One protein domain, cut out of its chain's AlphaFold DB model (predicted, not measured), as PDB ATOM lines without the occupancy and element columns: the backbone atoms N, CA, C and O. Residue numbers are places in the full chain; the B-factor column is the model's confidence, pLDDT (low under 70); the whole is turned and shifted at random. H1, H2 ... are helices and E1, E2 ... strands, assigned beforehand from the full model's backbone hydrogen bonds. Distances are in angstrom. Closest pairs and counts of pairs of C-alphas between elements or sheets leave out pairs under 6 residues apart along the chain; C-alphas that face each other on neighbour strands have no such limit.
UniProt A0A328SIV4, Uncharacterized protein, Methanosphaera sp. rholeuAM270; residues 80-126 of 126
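What this domain is: This is residues 80 to 126 of the 126 residues of an uncharacterized protein of Methanosphaera sp. rholeuAM270 (UniProt A0A328SIV4). Two small strand hairpins, E1 with E2 and E3 with E4, stand apart, and one helix, H1, runs past both: its residues 109 to 115 come near E3 and E4, its residues 112 to 121 near E1 and E2. The printed part has 47 residues, in the order E1, E2, E3, E4, H1; each sheet is antiparallel and the class is mixed. It is only just compact, close to loose, with a radius of gyration of the C-alphas of 11.0 A, and elongated, 34 by 21 by 15 A.

Where its parts are: Find C-alpha 80 at (227.972, 178.449, 165.881), where E1, residues 80 to 83, begins; E2 is 86 to 89, E3 97 to 99, E4 104 to 106. H1, residues 109 to 123, runs 21.0 A to C-alpha 123 at (227.752, 179.253, 146.655).

How they stand to each other: In hairpin E1 and E2, N 88 and O 81 are 2.8 A apart; in hairpin E3 and E4, N 106 and O 97 are 2.8 A apart, both within hydrogen-bond range. The closest C-alphas of E1 and H1, Tyr 83 and Lys 117, are 7.5 A apart; those of E4 and H1, Tyr 106 and Glu 112, 5.9 A. In H1 every O i to N i+4 pair is within hydrogen-bond range.

The domain as a whole: The printed part has no cut and no long link; residues 123 to 126 are under 70 in pLDDT.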
ATOM      1  N   GLU A  80     229.193 177.963 166.513       91.44
ATOM      2  CA  GLU A  80     227.972 178.449 165.881       91.44
ATOM      3  C   GLU A  80     228.120 179.950 165.609       91.44
ATOM      4  O   GLU A  80     228.779 180.666 166.369       91.44
ATOM      5  N   GLY A  81     227.540 180.434 164.515       89.88
ATOM      6  CA  GLY A  81     227.659 181.828 164.102       89.88
ATOM      7  C   GLY A  81     226.960 182.091 162.774       89.88
ATOM      8  O   GLY A  81     226.195 181.260 162.303       89.88
ATOM      9  N   SER A  82     227.242 183.243 162.165       89.00
ATOM     10  CA  SER A  82     226.724 183.609 160.843       89.00
ATOM     11  C   SER A  82     227.851 184.170 159.979       89.00
ATOM     12  O   SER A  82     228.643 184.990 160.450       89.00
ATOM     13  N   TYR A  83     227.953 183.726 158.725       86.94
ATOM     14  CA  TYR A  83     228.930 184.205 157.746       86.94
ATOM     15  C   TYR A  83     228.214 184.593 156.449       86.94
ATOM     16  O   TYR A  83     227.458 183.804 155.895       86.94
ATOM     17  N   LYS A  84     228.404 185.839 155.986       89.69
ATOM     18  CA  LYS A  84     227.635 186.444 154.873       89.69
ATOM     19  C   LYS A  84     226.098 186.329 155.021       89.69
ATOM     20  O   LYS A  84     225.382 186.298 154.028       89.69
ATOM     21  N   GLY A  85     225.589 186.291 156.256       87.50
ATOM     22  CA  GLY A  85     224.157 186.117 156.548       87.50
ATOM     23  C   GLY A  85     223.657 184.669 156.462       87.50
ATOM     24  O   GLY A  85     222.458 184.445 156.585       87.50
ATOM     25  N   ILE A  86     224.556 183.702 156.260       82.19
ATOM     26  CA  ILE A  86     224.270 182.271 156.349       82.19
ATOM     27  C   ILE A  86     224.709 181.784 157.727       82.19
ATOM     28  O   ILE A  86     225.890 181.857 158.079       82.19
ATOM     29  N   ASP A  87     223.752 181.282 158.502       89.94
ATOM     30  CA  ASP A  87     224.022 180.699 159.813       89.94
ATOM     31  C   ASP A  87     224.724 179.345 159.666       89.94
ATOM     32  O   ASP A  87     224.357 178.515 158.833       89.94
ATOM     33  N   TYR A  88     225.747 179.121 160.489       87.12
ATOM     34  CA  TYR A  88     226.564 177.914 160.477       87.12
ATOM     35  C   TYR A  88     226.653 177.275 161.860       87.12
ATOM     36  O   TYR A  88     226.551 177.931 162.898       87.12
ATOM     37  N   THR A  89     226.890 175.965 161.876       91.06
ATOM     38  CA  THR A  89     227.221 175.199 163.080       91.06
ATOM     39  C   THR A  89     228.352 174.235 162.742       91.06
ATOM     40  O   THR A  89     228.222 173.433 161.823       91.06
ATOM     41  N   LEU A  90     229.458 174.340 163.475       89.81
ATOM     42  CA  LEU A  90     230.615 173.444 163.411       89.81
ATOM     43  C   LEU A  90     230.513 172.384 164.513       89.81
ATOM     44  O   LEU A  90     229.809 172.573 165.513       89.81
ATOM     45  N   HIS A  91     231.271 171.296 164.391       88.12
ATOM     46  CA  HIS A  91     231.307 170.275 165.431       88.12
ATOM     47  C   HIS A  91     231.806 170.802 166.784       88.12
ATOM     48  O   HIS A  91     232.802 171.521 166.911       88.12
ATOM     49  N   LYS A  92     231.091 170.418 167.849       83.69
ATOM     50  CA  LYS A  92     231.382 170.829 169.231       83.69
ATOM     51  C   LYS A  92     232.463 169.937 169.851       83.69
ATOM     52  O   LYS A  92     232.220 169.212 170.810       83.69
ATOM     53  N   GLY A  93     233.670 170.043 169.294       79.12
ATOM     54  CA  GLY A  93     234.848 169.269 169.693       79.12
ATOM     55  C   GLY A  93     234.837 167.831 169.164       79.12
ATOM     56  O   GLY A  93     233.970 167.451 168.385       79.12
ATOM     57  N   GLY A  94     235.818 167.031 169.596       85.75
ATOM     58  CA  GLY A  94     235.954 165.636 169.155       85.75
ATOM     59  C   GLY A  94     236.622 165.477 167.787       85.75
ATOM     60  O   GLY A  94     236.142 164.710 166.959       85.75
ATOM     61  N   TYR A  95     237.728 166.189 167.546       87.44
ATOM     62  CA  TYR A  95     238.548 165.994 166.346       87.44
ATOM     63  C   TYR A  95     239.537 164.817 166.530       87.44
ATOM     64  O   TYR A  95     240.051 164.637 167.637       87.44
ATOM     65  N   PRO A  96     239.851 164.038 165.474       92.56
ATOM     66  CA  PRO A  96     239.397 164.222 164.098       92.56
ATOM     67  C   PRO A  96     237.920 163.852 163.882       92.56
ATOM     68  O   PRO A  96     237.450 162.825 164.363       92.56
ATOM     69  N   TYR A  97     237.212 164.686 163.120       91.81
ATOM     70  CA  TYR A  97     235.793 164.535 162.793       91.81
ATOM     71  C   TYR A  97     235.629 164.221 161.301       91.81
ATOM     72  O   TYR A  97     236.095 164.988 160.462       91.81
ATOM     73  N   TYR A  98     234.971 163.110 160.957       94.38
ATOM     74  CA  TYR A  98     234.606 162.799 159.572       94.38
ATOM     75  C   TYR A  98     233.223 163.363 159.246       94.38
ATOM     76  O   TYR A  98     232.220 162.925 159.815       94.38
ATOM     77  N   SER A  99     233.172 164.301 158.303       90.38
ATOM     78  CA  SER A  99     231.927 164.882 157.818       90.38
ATOM     79  C   SER A  99     231.442 164.151 156.559       90.38
ATOM     80  O   SER A  99     232.104 164.211 155.519       90.38
ATOM     81  N   PRO A 100     230.273 163.484 156.603       87.31
ATOM     82  CA  PRO A 100     229.756 162.726 155.467       87.31
ATOM     83  C   PRO A 100     229.189 163.610 154.344       87.31
ATOM     84  O   PRO A 100     228.936 163.100 153.262       87.31
ATOM     85  N   GLN A 101     228.973 164.911 154.576       83.81
ATOM     86  CA  GLN A 101     228.402 165.827 153.572       83.81
ATOM     87  C   GLN A 101     229.418 166.260 152.501       83.81
ATOM     88  O   GLN A 101     229.040 166.610 151.389       83.81
ATOM     89  N   ASN A 102     230.702 166.246 152.855       83.50
ATOM     90  CA  ASN A 102     231.844 166.663 152.039       83.50
ATOM     91  C   ASN A 102     232.945 165.581 151.993       83.50
ATOM     92  O   ASN A 102     234.068 165.872 151.595       83.50
ATOM     93  N   GLU A 103     232.616 164.344 152.399       90.25
ATOM     94  CA  GLU A 103     233.474 163.141 152.376       90.25
ATOM     95  C   GLU A 103     234.893 163.365 152.938       90.25
ATOM     96  O   GLU A 103     235.890 162.829 152.447       90.25
ATOM     97  N   LYS A 104     234.995 164.187 153.991       92.69
ATOM     98  CA  LYS A 104     236.261 164.767 154.453       92.69
ATOM     99  C   LYS A 104     236.430 164.658 155.962       92.69
ATOM    100  O   LYS A 104     235.507 164.908 156.735       92.69
ATOM    101  N   THR A 105     237.649 164.319 156.373       94.50
ATOM    102  CA  THR A 105     238.071 164.339 157.776       94.50
ATOM    103  C   THR A 105     238.692 165.687 158.116       94.50
ATOM    104  O   THR A 105     239.621 166.134 157.446       94.50
ATOM    105  N   TYR A 106     238.203 166.301 159.186       93.56
ATOM    106  CA  TYR A 106     238.739 167.509 159.799       93.56
ATOM    107  C   TYR A 106     239.599 167.142 160.996       93.56
ATOM    108  O   TYR A 106     239.141 166.423 161.881       93.56
ATOM    109  N   HIS A 107     240.826 167.650 161.062       92.81
ATOM    110  CA  HIS A 107     241.733 167.426 162.192       92.81
ATOM    111  C   HIS A 107     241.600 168.498 163.278       92.81
ATOM    112  O   HIS A 107     242.083 168.309 164.393       92.81
ATOM    113  N   ASN A 108     240.939 169.615 162.971       90.38
ATOM    114  CA  ASN A 108     240.658 170.707 163.896       90.38
ATOM    115  C   ASN A 108     239.488 171.574 163.392       90.38
ATOM    116  O   ASN A 108     239.126 171.558 162.215       90.38
ATOM    117  N   LYS A 109     238.951 172.399 164.296       89.56
ATOM    118  CA  LYS A 109     237.844 173.337 164.045       89.56
ATOM    119  C   LYS A 109     238.149 174.379 162.955       89.56
ATOM    120  O   LYS A 109     237.243 174.851 162.272       89.56
ATOM    121  N   ARG A 110     239.426 174.742 162.779       90.69
ATOM    122  CA  ARG A 110     239.876 175.741 161.796       90.69
ATOM    123  C   ARG A 110     239.773 175.221 160.365       90.69
ATOM    124  O   ARG A 110     239.373 175.975 159.483       90.69
ATOM    125  N   GLU A 111     240.083 173.950 160.130       91.44
ATOM    126  CA  GLU A 111     239.892 173.302 158.827       91.44
ATOM    127  C   GLU A 111     238.409 173.208 158.447       91.44
ATOM    128  O   GLU A 111     238.059 173.545 157.318       91.44
ATOM    129  N   GLU A 112     237.546 172.816 159.391       91.75
ATOM    130  CA  GLU A 112     236.088 172.712 159.193       91.75
ATOM    131  C   GLU A 112     235.474 174.079 158.848       91.75
ATOM    132  O   GLU A 112     234.743 174.217 157.867       91.75
ATOM    133  N   TYR A 113     235.852 175.121 159.595       91.25
ATOM    134  CA  TYR A 113     235.434 176.497 159.327       91.25
ATOM    135  C   TYR A 113     235.923 177.023 157.972       91.25
ATOM    136  O   TYR A 113     235.173 177.691 157.263       91.25
ATOM    137  N   ASN A 114     237.168 176.731 157.586       92.00
ATOM    138  CA  ASN A 114     237.700 177.166 156.294       92.00
ATOM    139  C   ASN A 114     236.968 176.504 155.115       92.00
ATOM    140  O   ASN A 114     236.742 177.167 154.105       92.00
ATOM    141  N   ASP A 115     236.570 175.233 155.248       91.44
ATOM    142  CA  ASP A 115     235.784 174.514 154.237       91.44
ATOM    143  C   ASP A 115     234.368 175.093 154.110       91.44
ATOM    144  O   ASP A 115     233.952 175.474 153.017       91.44
ATOM    145  N   MET A 116     233.680 175.295 155.241       90.31
ATOM    146  CA  MET A 116     232.394 176.003 155.303       90.31
ATOM    147  C   MET A 116     232.482 177.393 154.655       90.31
ATOM    148  O   MET A 116     231.611 177.782 153.875       90.31
ATOM    149  N   LYS A 117     233.548 178.146 154.949       91.75
ATOM    150  CA  LYS A 117     233.754 179.487 154.402       91.75
ATOM    151  C   LYS A 117     233.939 179.436 152.886       91.75
ATOM    152  O   LYS A 117     233.323 180.233 152.187       91.75
ATOM    153  N   ALA A 118     234.731 178.487 152.386       91.38
ATOM    154  CA  ALA A 118     234.916 178.270 150.956       91.38
ATOM    155  C   ALA A 118     233.602 177.870 150.262       91.38
ATOM    156  O   ALA A 118     233.307 178.415 149.205       91.38
ATOM    157  N   ALA A 119     232.786 177.008 150.878       88.25
ATOM    158  CA  ALA A 119     231.482 176.609 150.349       88.25
ATOM    159  C   ALA A 119     230.494 177.788 150.256       88.25
ATOM    160  O   ALA A 119     229.823 177.949 149.237       88.25
ATOM    161  N   ILE A 120     230.449 178.656 151.275       88.31
ATOM    162  CA  ILE A 120     229.649 179.894 151.255       88.31
ATOM    163  C   ILE A 120     230.202 180.894 150.225       88.31
ATOM    164  O   ILE A 120     229.437 181.543 149.515       88.31
ATOM    165  N   ASP A 121     231.526 181.010 150.104       89.12
ATOM    166  CA  ASP A 121     232.169 181.881 149.118       89.12
ATOM    167  C   ASP A 121     231.990 181.392 147.670       89.12
ATOM    168  O   ASP A 121     231.932 182.228 146.775       89.12
ATOM    169  N   SER A 122     231.855 180.080 147.435       86.56
ATOM    170  CA  SER A 122     231.563 179.505 146.112       86.56
ATOM    171  C   SER A 122     230.071 179.417 145.785       86.56
ATOM    172  O   SER A 122     229.708 179.423 144.616       86.56
ATOM    173  N   GLY A 123     229.210 179.309 146.804       69.81
ATOM    174  CA  GLY A 123     227.752 179.253 146.655       69.81
ATOM    175  C   GLY A 123     227.092 180.624 146.477       69.81
ATOM    176  O   GLY A 123     225.933 180.688 146.083       69.81
ATOM    177  N   ILE A 124     227.826 181.712 146.740       52.03
ATOM    178  CA  ILE A 124     227.447 183.086 146.383       52.03
ATOM    179  C   ILE A 124     228.303 183.522 145.183       52.03
ATOM    180  O   ILE A 124     229.130 184.433 145.265       52.03
ATOM    181  N   ALA A 125     228.103 182.814 144.075       41.50
ATOM    182  CA  ALA A 125     228.414 183.261 142.726       41.50
ATOM    183  C   ALA A 125     227.092 183.234 141.942       41.50
ATOM    184  O   ALA A 125     226.434 182.193 141.923       41.50
ATOM    185  N   ASP A 126     226.700 184.390 141.391       41.00
ATOM    186  CA  ASP A 126     225.479 184.583 140.584       41.00
ATOM    187  C   ASP A 126     225.448 183.702 139.314       41.00
ATOM    188  O   ASP A 126     226.521 183.525 138.686       41.00
TER     189      ASP A 126